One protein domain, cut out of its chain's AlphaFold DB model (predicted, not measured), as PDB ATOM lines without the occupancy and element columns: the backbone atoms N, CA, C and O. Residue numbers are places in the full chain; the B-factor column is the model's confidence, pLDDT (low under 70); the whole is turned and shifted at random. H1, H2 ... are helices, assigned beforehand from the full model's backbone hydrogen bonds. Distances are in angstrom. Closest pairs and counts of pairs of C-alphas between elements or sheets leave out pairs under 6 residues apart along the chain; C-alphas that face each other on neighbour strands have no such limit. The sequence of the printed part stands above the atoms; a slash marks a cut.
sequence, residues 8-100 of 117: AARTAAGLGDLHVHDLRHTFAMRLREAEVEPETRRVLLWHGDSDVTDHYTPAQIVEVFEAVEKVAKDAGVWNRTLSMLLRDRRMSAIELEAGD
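Overview. This is residues 8 to 100 of the 117 residues of a protein of Burkholderiales bacterium (UniProt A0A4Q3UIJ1). Three helices, H2, H3 and H5, make a small core in which H5 crosses the hairpin of H2 and H3, and the longest helix, H6, sticks out from it as a free arm. H4 lies beyond H3 toward the opposite end, and H1 sits off the core, touching no helix. The printed part has 93 residues with six named helices, H1 to H6 in chain order, and no named strand: all helix. It is loose, with a radius of gyration of the C-alphas of 17.2 A, and elongated, spanning 59 by 31 by 24 A.

Along the chain. H1, residues 8 to 12, begins at C-alpha 8 (59.327, 21.332, -34.487) and is 6.0 A long. H2, residues 20 to 33, measures 20.3 A; H3, residues 38 to 44, 9.8 A; H4, residues 52 to 55, 5.6 A. H5, residues 61 to 72, measures 16.8 A. H6, residues 82 to 99, measures 26.0 A and ends at C-alpha 99 (64.993, 10.337, -5.798).

Arrangement. H2, with residues 28 to 32 alone, only just touches H3, with 3 pairs of C-alphas within 8 A, the closest Leu 31 and Arg 41 at 6.7 A. This helical hairpin runs opposite ways at 35.1 degrees, only just a steep tilt. H5 touches H2, closest C-alphas Arg 30 and Val 71 at 6.1 A, about perpendicular at 79 degrees; residues 27 to 31 of H2 and 67 to 71 of H5 alone take part. With residues 63 to 67 alone, H5 touches H3, closest C-alphas Thr 40 and Val 64 at 5.8 A, about perpendicular at 84 degrees. H3 and H4 are close but not clearly touching, closest C-alphas Glu 39 and Asp 54 at 6.9 A. H2 and H6 are apart. In H1, H2, H3, H5 and H6 every O i to N i+4 pair is within hydrogen-bond range; H4 is too short for one.

Size, cuts and confidence. The farthest C-alphas, Tyr 56 and Asp 100, are 58.8 A apart. The printed part has no cut, and no link is long. Residues 11 to 17 and 82 to 100 stand free. Mean pLDDT of the printed part is 76.7; residues 48 to 56, 74 to 84, 86 to 87 and 91 to 100 are under 70.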
ATOM      1  N   ALA A   8      58.257  20.389 -34.181       86.88
ATOM      2  CA  ALA A   8      59.327  21.332 -34.487       86.88
ATOM      3  C   ALA A   8      59.146  22.660 -33.739       86.88
ATOM      4  O   ALA A   8      60.077  23.117 -33.081       86.88
ATOM      5  N   ALA A   9      57.942  23.241 -33.766       86.69
ATOM      6  CA  ALA A   9      57.634  24.474 -33.043       86.69
ATOM      7  C   ALA A   9      57.787  24.304 -31.523       86.69
ATOM      8  O   ALA A   9      58.392  25.142 -30.859       86.69
ATOM      9  N   ARG A  10      57.300  23.182 -30.978       87.75
ATOM     10  CA  ARG A  10      57.416  22.833 -29.558       87.75
ATOM     11  C   ARG A  10      58.882  22.704 -29.130       87.75
ATOM     12  O   ARG A  10      59.271  23.276 -28.116       87.75
ATOM     13  N   THR A  11      59.693  22.018 -29.936       85.44
ATOM     14  CA  THR A  11      61.137  21.856 -29.698       85.44
ATOM     15  C   THR A  11      61.870  23.195 -29.783       85.44
ATOM     16  O   THR A  11      62.662  23.510 -28.901       85.44
ATOM     17  N   ALA A  12      61.573  24.015 -30.797       89.38
ATOM     18  CA  ALA A  12      62.170  25.340 -30.962       89.38
ATOM     19  C   ALA A  12      61.830  26.294 -29.803       89.38
ATOM     20  O   ALA A  12      62.656  27.116 -29.421       89.38
ATOM     21  N   ALA A  13      60.638  26.157 -29.219       86.56
ATOM     22  CA  ALA A  13      60.211  26.916 -28.047       86.56
ATOM     23  C   ALA A  13      60.752  26.361 -26.711       86.56
ATOM     24  O   ALA A  13      60.461  26.932 -25.663       86.56
ATOM     25  N   GLY A  14      61.500  25.248 -26.715       88.12
ATOM     26  CA  GLY A  14      62.001  24.607 -25.492       88.12
ATOM     27  C   GLY A  14      60.897  24.016 -24.607       88.12
ATOM     28  O   GLY A  14      61.099  23.806 -23.412       88.12
ATOM     29  N   LEU A  15      59.716  23.764 -25.172       81.50
ATOM     30  CA  LEU A  15      58.574  23.214 -24.455       81.50
ATOM     31  C   LEU A  15      58.698  21.683 -24.481       81.50
ATOM     32  O   LEU A  15      58.808  21.090 -25.548       81.50
ATOM     33  N   GLY A  16      58.739  21.040 -23.312       82.38
ATOM     34  CA  GLY A  16      58.915  19.588 -23.181       82.38
ATOM     35  C   GLY A  16      57.680  18.793 -23.617       82.38
ATOM     36  O   GLY A  16      57.264  18.829 -24.777       82.38
ATOM     37  N   ASP A  17      57.059  18.067 -22.686       79.06
ATOM     38  CA  ASP A  17      55.836  17.301 -22.962       79.06
ATOM     39  C   ASP A  17      54.565  18.171 -22.939       79.06
ATOM     40  O   ASP A  17      53.655  17.986 -22.135       79.06
ATOM     41  N   LEU A  18      54.519  19.177 -23.817       82.06
ATOM     42  CA  LEU A  18      53.333  20.009 -24.011       82.06
ATOM     43  C   LEU A  18      52.419  19.398 -25.078       82.06
ATOM     44  O   LEU A  18      52.858  19.134 -26.208       82.06
ATOM     45  N   HIS A  19      51.139  19.238 -24.746       83.00
ATOM     46  CA  HIS A  19      50.104  18.833 -25.685       83.00
ATOM     47  C   HIS A  19      49.360  20.058 -26.231       83.00
ATOM     48  O   HIS A  19      49.142  21.046 -25.538       83.00
ATOM     49  N   VAL A  20      48.871  19.971 -27.473       81.06
ATOM     50  CA  VAL A  20      48.037  21.033 -28.080       81.06
ATOM     51  C   VAL A  20      46.798  21.346 -27.223       81.06
ATOM     52  O   VAL A  20      46.328  22.479 -27.191       81.06
ATOM     53  N   HIS A  21      46.274  20.358 -26.492       85.19
ATOM     54  CA  HIS A  21      45.133  20.565 -25.602       85.19
ATOM     55  C   HIS A  21      45.473  21.448 -24.388       85.19
ATOM     56  O   HIS A  21      44.632  22.232 -23.953       85.19
ATOM     57  N   ASP A  22      46.717  21.405 -23.903       82.81
ATOM     58  CA  ASP A  22      47.183  22.279 -22.820       82.81
ATOM     59  C   ASP A  22      47.177  23.751 -23.263       82.81
ATOM     60  O   ASP A  22      46.833  24.640 -22.479       82.81
ATOM     61  N   LEU A  23      47.459  24.023 -24.546       84.38
ATOM     62  CA  LEU A  23      47.304  25.366 -25.114       84.38
ATOM     63  C   LEU A  23      45.844  25.817 -25.124       84.38
ATOM     64  O   LEU A  23      45.563  26.962 -24.781       84.38
ATOM     65  N   ARG A  24      44.903  24.927 -25.462       86.44
ATOM     66  CA  ARG A  24      43.465  25.245 -25.421       86.44
ATOM     67  C   ARG A  24      43.008  25.582 -24.002       86.44
ATOM     68  O   ARG A  24      42.271  26.546 -23.821       86.44
ATOM     69  N   HIS A  25      43.476  24.844 -22.996       86.06
ATOM     70  CA  HIS A  25      43.219  25.180 -21.593       86.06
ATOM     71  C   HIS A  25      43.844  26.517 -21.187       86.06
ATOM     72  O   HIS A  25      43.199  27.311 -20.505       86.06
ATOM     73  N   THR A  26      45.070  26.793 -21.635       85.25
ATOM     74  CA  THR A  26      45.753  28.066 -21.363       85.25
ATOM     75  C   THR A  26      44.993  29.239 -21.980       85.25
ATOM     76  O   THR A  26      44.753  30.244 -21.316       85.25
ATOM     77  N   PHE A  27      44.536  29.090 -23.223       87.75
ATOM     78  CA  PHE A  27      43.706  30.078 -23.905       87.75
ATOM     79  C   PHE A  27      42.378  30.321 -23.172       87.75
ATOM     80  O   PHE A  27      42.025  31.469 -22.915       87.75
ATOM     81  N   ALA A  28      41.689  29.257 -22.749       87.25
ATOM     82  CA  ALA A  28      40.461  29.359 -21.959       87.25
ATOM     83  C   ALA A  28      40.670  30.125 -20.641       87.25
ATOM     84  O   ALA A  28      39.845  30.960 -20.266       87.25
ATOM     85  N   MET A  29      41.783  29.860 -19.950       86.50
ATOM     86  CA  MET A  29      42.130  30.564 -18.717       86.50
ATOM     87  C   MET A  29      42.404  32.043 -18.968       86.50
ATOM     88  O   MET A  29      41.814  32.874 -18.286       86.50
ATOM     89  N   ARG A  30      43.196  32.383 -19.989       86.00
ATOM     90  CA  ARG A  30      43.478  33.783 -20.339       86.00
ATOM     91  C   ARG A  30      42.217  34.560 -20.709       86.00
ATOM     92  O   ARG A  30      42.055  35.696 -20.284       86.00
ATOM     93  N   LEU A  31      41.286  33.945 -21.440       89.06
ATOM     94  CA  LEU A  31      39.987  34.564 -21.727       89.06
ATOM     95  C   LEU A  31      39.186  34.843 -20.448       89.06
ATOM     96  O   LEU A  31      38.511  35.863 -20.343       89.06
ATOM     97  N   ARG A  32      39.255  33.943 -19.461       85.88
ATOM     98  CA  ARG A  32      38.598  34.142 -18.165       85.88
ATOM     99  C   ARG A  32      39.230  35.285 -17.373       85.88
ATOM    100  O   ARG A  32      38.498  36.054 -16.763       85.88
ATOM    101  N   GLU A  33      40.552  35.398 -17.383       84.06
ATOM    102  CA  GLU A  33      41.287  36.491 -16.727       84.06
ATOM    103  C   GLU A  33      41.039  37.840 -17.395       84.06
ATOM    104  O   GLU A  33      40.967  38.865 -16.729       84.06
ATOM    105  N   ALA A  34      40.848  37.822 -18.709       85.75
ATOM    106  CA  ALA A  34      40.430  38.969 -19.490       85.75
ATOM    107  C   ALA A  34      38.934  39.299 -19.321       85.75
ATOM    108  O   ALA A  34      38.421  40.113 -20.086       85.75
ATOM    109  N   GLU A  35      38.230  38.690 -18.359       86.56
ATOM    110  CA  GLU A  35      36.809  38.934 -18.068       86.56
ATOM    111  C   GLU A  35      35.911  38.799 -19.309       86.56
ATOM    112  O   GLU A  35      34.930  39.515 -19.469       86.56
ATOM    113  N   VAL A  36      36.261  37.892 -20.226       88.00
ATOM    114  CA  VAL A  36      35.448  37.631 -21.417       88.00
ATOM    115  C   VAL A  36      34.213  36.832 -21.017       88.00
ATOM    116  O   VAL A  36      34.323  35.847 -20.271       88.00
ATOM    117  N   GLU A  37      33.067  37.233 -21.563       87.75
ATOM    118  CA  GLU A  37      31.769  36.610 -21.309       87.75
ATOM    119  C   GLU A  37      31.758  35.101 -21.632       87.75
ATOM    120  O   GLU A  37      32.418  34.652 -22.583       87.75
ATOM    121  N   PRO A  38      31.044  34.276 -20.840       84.75
ATOM    122  CA  PRO A  38      30.980  32.829 -21.029       84.75
ATOM    123  C   PRO A  38      30.561  32.390 -22.437       84.75
ATOM    124  O   PRO A  38      31.105  31.400 -22.931       84.75
ATOM    125  N   GLU A  39      29.645  33.111 -23.075       85.31
ATOM    126  CA  GLU A  39      29.104  32.872 -24.420       85.31
ATOM    127  C   GLU A  39      30.225  32.973 -25.453       85.31
ATOM    128  O   GLU A  39      30.524  32.018 -26.176       85.31
ATOM    129  N   THR A  40      30.937  34.099 -25.440       87.31
ATOM    130  CA  THR A  40      32.076  34.375 -26.320       87.31
ATOM    131  C   THR A  40      33.214  33.386 -26.089       87.31
ATOM    132  O   THR A  40      33.808  32.888 -27.049       87.31
ATOM    133  N   ARG A  41      33.489  33.005 -24.832       88.69
ATOM    134  CA  ARG A  41      34.477  31.953 -24.525       88.69
ATOM    135  C   ARG A  41      34.080  30.600 -25.100       88.69
ATOM    136  O   ARG A  41      34.941  29.888 -25.610       88.69
ATOM    137  N   ARG A  42      32.803  30.222 -25.019       85.75
ATOM    138  CA  ARG A  42      32.313  28.942 -25.550       85.75
ATOM    139  C   ARG A  42      32.395  28.894 -27.068       85.75
ATOM    140  O   ARG A  42      32.868  27.885 -27.591       85.75
ATOM    141  N   VAL A  43      32.049  29.986 -27.750       87.50
ATOM    142  CA  VAL A  43      32.223  30.117 -29.206       87.50
ATOM    143  C   VAL A  43      33.698  29.988 -29.593       87.50
ATOM    144  O   VAL A  43      34.038  29.163 -30.440       87.50
ATOM    145  N   LEU A  44      34.594  30.713 -28.917       89.19
ATOM    146  CA  LEU A  44      36.042  30.656 -29.165       89.19
ATOM    147  C   LEU A  44      36.654  29.276 -28.913       89.19
ATOM    148  O   LEU A  44      37.594  28.863 -29.593       89.19
ATOM    149  N   LEU A  45      36.130  28.555 -27.929       88.38
ATOM    150  CA  LEU A  45      36.574  27.212 -27.599       88.38
ATOM    151  C   LEU A  45      35.824  26.138 -28.386       88.38
ATOM    152  O   LEU A  45      36.115  24.970 -28.161       88.38
ATOM    153  N   TRP A  46      34.899  26.479 -29.286       84.12
ATOM    154  CA  TRP A  46      34.060  25.514 -30.003       84.12
ATOM    155  C   TRP A  46      33.392  24.500 -29.052       84.12
ATOM    156  O   TRP A  46      33.497  23.280 -29.216       84.12
ATOM    157  N   HIS A  47      32.776  24.991 -27.977       80.75
ATOM    158  CA  HIS A  47      31.962  24.153 -27.099       80.75
ATOM    159  C   HIS A  47      30.549  24.036 -27.673       80.75
ATOM    160  O   HIS A  47      29.880  25.041 -27.883       80.75
ATOM    161  N   GLY A  48      30.127  22.800 -27.954       59.81
ATOM    162  CA  GLY A  48      28.829  22.489 -28.563       59.81
ATOM    163  C   GLY A  48      27.648  22.462 -27.591       59.81
ATOM    164  O   GLY A  48      26.516  22.323 -28.042       59.81
ATOM    165  N   ASP A  49      27.892  22.604 -26.286       62.56
ATOM    166  CA  ASP A  49      26.835  22.739 -25.283       62.56
ATOM    167  C   ASP A  49      26.369  24.198 -25.256       62.56
ATOM    168  O   ASP A  49      26.814  25.005 -24.435       62.56
ATOM    169  N   SER A  50      25.532  24.550 -26.231       60.41
ATOM    170  CA  SER A  50      24.771  25.792 -26.203       60.41
ATOM    171  C   SER A  50      23.513  25.583 -25.357       60.41
ATOM    172  O   SER A  50      22.688  24.731 -25.692       60.41
ATOM    173  N   ASP A  51      23.364  26.344 -24.278       65.56
ATOM    174  CA  ASP A  51      22.112  26.451 -23.532       65.56
ATOM    175  C   ASP A  51      21.040  27.111 -24.423       65.56
ATOM    176  O   ASP A  51      21.349  27.833 -25.374       65.56
ATOM    177  N   VAL A  52      19.758  26.896 -24.124       64.19
ATOM    178  CA  VAL A  52      18.636  27.526 -24.843       64.19
ATOM    179  C   VAL A  52      18.772  29.055 -24.840       64.19
ATOM    180  O   VAL A  52      18.417  29.717 -25.813       64.19
ATOM    181  N   THR A  53      19.346  29.619 -23.780       62.44
ATOM    182  CA  THR A  53      19.676  31.044 -23.623       62.44
ATOM    183  C   THR A  53      20.701  31.558 -24.639       62.44
ATOM    184  O   THR A  53      20.596  32.708 -25.074       62.44
ATOM    185  N   ASP A  54      21.623  30.715 -25.108       65.69
ATOM    186  CA  ASP A  54      22.629  31.099 -26.110       65.69
ATOM    187  C   ASP A  54      22.024  31.325 -27.485       65.69
ATOM    188  O   ASP A  54      22.539  32.108 -28.281       65.69
ATOM    189  N   HIS A  55      20.898  30.664 -27.764       65.38
ATOM    190  CA  HIS A  55      20.168  30.867 -29.007       65.38
ATOM    191  C   HIS A  55      19.632  32.302 -29.127       65.38
ATOM    192  O   HIS A  55      19.505  32.826 -30.231       65.38
ATOM    193  N   TYR A  56      19.354  32.948 -27.990       66.31
ATOM    194  CA  TYR A  56      18.878  34.330 -27.928       66.31
ATOM    195  C   TYR A  56      20.003  35.352 -27.743       66.31
ATOM    196  O   TYR A  56      19.789  36.538 -27.985       66.31
ATOM    197  N   THR A  57      21.191  34.907 -27.327       73.31
ATOM    198  CA  THR A  57      22.353  35.764 -27.044       73.31
ATOM    199  C   THR A  57      23.631  35.214 -27.695       73.31
ATOM    200  O   THR A  57      24.611  34.925 -27.009       73.31
ATOM    201  N   PRO A  58      23.657  35.037 -29.032       75.88
ATOM    202  CA  PRO A  58      24.858  34.557 -29.699       75.88
ATOM    203  C   PRO A  58      25.983  35.587 -29.559       75.88
ATOM    204  O   PRO A  58      25.756  36.784 -29.752       75.88
ATOM    205  N   ALA A  59      27.203  35.117 -29.290       81.19
ATOM    206  CA  ALA A  59      28.377  35.983 -29.274       81.19
ATOM    207  C   ALA A  59      28.548  36.663 -30.638       81.19
ATOM    208  O   ALA A  59      28.535  36.009 -31.689       81.19
ATOM    209  N   GLN A  60      28.708  37.981 -30.626       85.50
ATOM    210  CA  GLN A  60      28.874  38.761 -31.843       85.50
ATOM    211  C   GLN A  60      30.309  38.648 -32.357       85.50
ATOM    212  O   GLN A  60      31.265  38.525 -31.594       85.50
ATOM    213  N   ILE A  61      30.494  38.748 -33.676       87.44
ATOM    214  CA  ILE A  61      31.827  38.645 -34.294       87.44
ATOM    215  C   ILE A  61      32.814  39.686 -33.740       87.44
ATOM    216  O   ILE A  61      34.001  39.402 -33.598       87.44
ATOM    217  N   VAL A  62      32.310  40.876 -33.397       90.38
ATOM    218  CA  VAL A  62      33.103  41.963 -32.812       90.38
ATOM    219  C   VAL A  62      33.581  41.584 -31.411       90.38
ATOM    220  O   VAL A  62      34.765  41.709 -31.127       90.38
ATOM    221  N   GLU A  63      32.703  41.022 -30.578       87.81
ATOM    222  CA  GLU A  63      33.040  40.561 -29.222       87.81
ATOM    223  C   GLU A  63      34.079  39.434 -29.258       87.81
ATOM    224  O   GLU A  63      35.025  39.421 -28.471       87.81
ATOM    225  N   VAL A  64      33.937  38.503 -30.206       89.56
ATOM    226  CA  VAL A  64      34.903  37.418 -30.434       89.56
ATOM    227  C   VAL A  64      36.271  37.983 -30.816       89.56
ATOM    228  O   VAL A  64      37.288  37.557 -30.267       89.56
ATOM    229  N   PHE A  65      36.311  38.948 -31.736       90.69
ATOM    230  CA  PHE A  65      37.552  39.588 -32.164       90.69
ATOM    231  C   PHE A  65      38.225  40.354 -31.017       90.69
ATOM    232  O   PHE A  65      39.407  40.147 -30.741       90.69
ATOM    233  N   GLU A  66      37.466  41.181 -30.297       90.56
ATOM    234  CA  GLU A  66      37.961  41.947 -29.152       90.56
ATOM    235  C   GLU A  66      38.484  41.041 -28.036       90.56
ATOM    236  O   GLU A  66      39.529  41.327 -27.447       90.56
ATOM    237  N   ALA A  67      37.817  39.915 -27.777       89.62
ATOM    238  CA  ALA A  67      38.265  38.926 -26.807       89.62
ATOM    239  C   ALA A  67      39.635  38.326 -27.169       89.62
ATOM    240  O   ALA A  67      40.497  38.192 -26.296       89.62
ATOM    241  N   VAL A  68      39.868  37.999 -28.447       90.56
ATOM    242  CA  VAL A  68      41.173  37.485 -28.906       90.56
ATOM    243  C   VAL A  68      42.253  38.558 -28.785       90.56
ATOM    244  O   VAL A  68      43.326  38.284 -28.242       90.56
ATOM    245  N   GLU A  69      41.964  39.784 -29.215       90.75
ATOM    246  CA  GLU A  69      42.883  40.922 -29.094       90.75
ATOM    247  C   GLU A  69      43.251  41.216 -27.633       90.75
ATOM    248  O   GLU A  69      44.403  41.526 -27.319       90.75
ATOM    249  N   LYS A  70      42.293  41.080 -26.711       86.06
ATOM    250  CA  LYS A  70      42.516  41.276 -25.274       86.06
ATOM    251  C   LYS A  70      43.471  40.227 -24.701       86.06
ATOM    252  O   LYS A  70      44.358  40.576 -23.926       86.06
ATOM    253  N   VAL A  71      43.343  38.968 -25.121       84.62
ATOM    254  CA  VAL A  71      44.259  37.886 -24.720       84.62
ATOM    255  C   VAL A  71      45.651  38.048 -25.335       84.62
ATOM    256  O   VAL A  71      46.645  37.723 -24.685       84.62
ATOM    257  N   ALA A  72      45.744  38.568 -26.562       82.62
ATOM    258  CA  ALA A  72      47.020  38.810 -27.234       82.62
ATOM    259  C   ALA A  72      47.850  39.918 -26.561       82.62
ATOM    260  O   ALA A  72      49.078  39.854 -26.566       82.62
ATOM    261  N   LYS A  73      47.189  40.908 -25.948       76.81
ATOM    262  CA  LYS A  73      47.832  42.043 -25.259       76.81
ATOM    263  C   LYS A  73      48.367  41.725 -23.857       76.81
ATOM    264  O   LYS A  73      48.899  42.632 -23.231       76.81
ATOM    265  N   ASP A  74      48.214  40.478 -23.401       61.03
ATOM    266  CA  ASP A  74      48.743  39.868 -22.169       61.03
ATOM    267  C   ASP A  74      49.047  40.852 -21.017       61.03
ATOM    268  O   ASP A  74      50.114  41.459 -20.939       61.03
ATOM    269  N   ALA A  75      48.110  40.976 -20.073       57.66
ATOM    270  CA  ALA A  75      48.253  41.831 -18.893       57.66
ATOM    271  C   ALA A  75      49.223  41.270 -17.825       57.66
ATOM    272  O   ALA A  75      49.333  41.843 -16.742       57.66
ATOM    273  N   GLY A  76      49.905  40.147 -18.090       56.00
ATOM    274  CA  GLY A  76      50.861  39.546 -17.152       56.00
ATOM    275  C   GLY A  76      50.208  38.929 -15.911       56.00
ATOM    276  O   GLY A  76      50.880  38.697 -14.905       56.00
ATOM    277  N   VAL A  77      48.901  38.668 -15.965       59.94
ATOM    278  CA  VAL A  77      48.155  38.040 -14.874       59.94
ATOM    279  C   VAL A  77      48.449  36.539 -14.878       59.94
ATOM    280  O   VAL A  77      48.428  35.888 -15.917       59.94
ATOM    281  N   TRP A  78      48.766  35.991 -13.705       59.94
ATOM    282  CA  TRP A  78      49.049  34.571 -13.514       59.94
ATOM    283  C   TRP A  78      48.054  33.988 -12.510       59.94
ATOM    284  O   TRP A  78      48.285  34.061 -11.303       59.94
ATOM    285  N   ASN A  79      46.964  33.374 -12.976       63.41
ATOM    286  CA  ASN A  79      46.101  32.575 -12.109       63.41
ATOM    287  C   ASN A  79      46.312  31.078 -12.327       63.41
ATOM    288  O   ASN A  79      46.220  30.551 -13.436       63.41
ATOM    289  N   ARG A  80      46.539  30.359 -11.224       63.50
ATOM    290  CA  ARG A  80      46.553  28.894 -11.205       63.50
ATOM    291  C   ARG A  80      45.220  28.382 -10.687       63.50
ATOM    292  O   ARG A  80      44.713  28.847  -9.669       63.50
ATOM    293  N   THR A  81      44.653  27.392 -11.368       65.31
ATOM    294  CA  THR A  81      43.491  26.670 -10.839       65.31
ATOM    295  C   THR A  81      43.923  25.722  -9.718       65.31
ATOM    296  O   THR A  81      45.058  25.242  -9.702       65.31
ATOM    297  N   LEU A  82      43.013  25.403  -8.790       61.16
ATOM    298  CA  LEU A  82      43.275  24.421  -7.726       61.16
ATOM    299  C   LEU A  82      43.740  23.073  -8.291       61.16
ATOM    300  O   LEU A  82      44.637  22.450  -7.734       61.16
ATOM    301  N   SER A  83      43.187  22.654  -9.430       62.66
ATOM    302  CA  SER A  83      43.588  21.430 -10.124       62.66
ATOM    303  C   SER A  83      45.035  21.481 -10.622       62.66
ATOM    304  O   SER A  83      45.741  20.481 -10.528       62.66
ATOM    305  N   MET A  84      45.502  22.637 -11.111       64.75
ATOM    306  CA  MET A  84      46.908  22.834 -11.490       64.75
ATOM    307  C   MET A  84      47.825  22.787 -10.266       64.75
ATOM    308  O   MET A  84      48.821  22.077 -10.289       64.75
ATOM    309  N   LEU A  85      47.451  23.452  -9.166       72.06
ATOM    310  CA  LEU A  85      48.214  23.403  -7.911       72.06
ATOM    311  C   LEU A  85      48.287  21.983  -7.325       72.06
ATOM    312  O   LEU A  85      49.328  21.563  -6.819       72.06
ATOM    313  N   LEU A  86      47.189  21.229  -7.404       68.00
ATOM    314  CA  LEU A  86      47.133  19.839  -6.957       68.00
ATOM    315  C   LEU A  86      47.983  18.925  -7.853       68.00
ATOM    316  O   LEU A  86      48.648  18.022  -7.346       68.00
ATOM    317  N   ARG A  87      48.001  19.174  -9.170       69.38
ATOM    318  CA  ARG A  87      48.870  18.471 -10.124       69.38
ATOM    319  C   ARG A  87      50.346  18.757  -9.847       69.38
ATOM    320  O   ARG A  87      51.102  17.796  -9.766       69.38
ATOM    321  N   ASP A  88      50.726  20.017  -9.629       74.12
ATOM    322  CA  ASP A  88      52.100  20.408  -9.272       74.12
ATOM    323  C   ASP A  88      52.559  19.677  -8.005       74.12
ATOM    324  O   ASP A  88      53.617  19.054  -8.004       74.12
ATOM    325  N   ARG A  89      51.724  19.651  -6.952       72.00
ATOM    326  CA  ARG A  89      52.033  18.906  -5.718       72.00
ATOM    327  C   ARG A  89      52.168  17.402  -5.931       72.00
ATOM    328  O   ARG A  89      53.000  16.766  -5.288       72.00
ATOM    329  N   ARG A  90      51.342  16.818  -6.802       71.88
ATOM    330  CA  ARG A  90      51.407  15.385  -7.109       71.88
ATOM    331  C   ARG A  90      52.669  15.041  -7.899       71.88
ATOM    332  O   ARG A  90      53.270  14.009  -7.635       71.88
ATOM    333  N   MET A  91      53.078  15.904  -8.827       64.44
ATOM    334  CA  MET A  91      54.315  15.740  -9.593       64.44
ATOM    335  C   MET A  91      55.554  15.922  -8.709       64.44
ATOM    336  O   MET A  91      56.441  15.079  -8.760       64.44
ATOM    337  N   SER A  92      55.569  16.925  -7.821       68.12
ATOM    338  CA  SER A  92      56.673  17.109  -6.869       68.12
ATOM    339  C   SER A  92      56.793  15.949  -5.877       68.12
ATOM    340  O   SER A  92      57.895  15.598  -5.476       68.12
ATOM    341  N   ALA A  93      55.673  15.331  -5.479       65.81
ATOM    342  CA  ALA A  93      55.699  14.140  -4.632       65.81
ATOM    343  C   ALA A  93      56.289  12.923  -5.367       65.81
ATOM    344  O   ALA A  93      57.091  12.200  -4.793       65.81
ATOM    345  N   ILE A  94      55.956  12.731  -6.650       62.06
ATOM    346  CA  ILE A  94      56.518  11.646  -7.474       62.06
ATOM    347  C   ILE A  94      58.026  11.839  -7.701       62.06
ATOM    348  O   ILE A  94      58.776  10.869  -7.654       62.06
ATOM    349  N   GLU A  95      58.486  13.072  -7.924       55.78
ATOM    350  CA  GLU A  95      59.917  13.376  -8.083       55.78
ATOM    351  C   GLU A  95      60.717  13.141  -6.795       55.78
ATOM    352  O   GLU A  95      61.842  12.649  -6.861       55.78
ATOM    353  N   LEU A  96      60.127  13.426  -5.629       57.56
ATOM    354  CA  LEU A  96      60.731  13.105  -4.333       57.56
ATOM    355  C   LEU A  96      60.829  11.587  -4.115       57.56
ATOM    356  O   LEU A  96      61.884  11.107  -3.715       57.56
ATOM    357  N   GLU A  97      59.791  10.816  -4.453       55.75
ATOM    358  CA  GLU A  97      59.829   9.351  -4.300       55.75
ATOM    359  C   GLU A  97      60.730   8.645  -5.331       55.75
ATOM    360  O   GLU A  97      61.271   7.575  -5.056       55.75
ATOM    361  N   ALA A  98      60.957   9.243  -6.506       56.66
ATOM    362  CA  ALA A  98      61.906   8.727  -7.496       56.66
ATOM    363  C   ALA A  98      63.380   8.985  -7.118       56.66
ATOM    364  O   ALA A  98      64.263   8.252  -7.570       56.66
ATOM    365  N   GLY A  99      63.653  10.001  -6.289       46.62
ATOM    366  CA  GLY A  99      64.993  10.337  -5.798       46.62
ATOM    367  C   GLY A  99      65.522   9.409  -4.696       46.62
ATOM    368  O   GLY A  99      66.736   9.289  -4.543       46.62
ATOM    369  N   ASP A 100      64.640   8.700  -3.986       48.84
ATOM    370  CA  ASP A 100      65.006   7.833  -2.855       48.84
ATOM    371  C   ASP A 100      65.422   6.401  -3.260       48.84
ATOM    372  O   ASP A 100      65.839   5.613  -2.411       48.84
TER     373      ASP A 100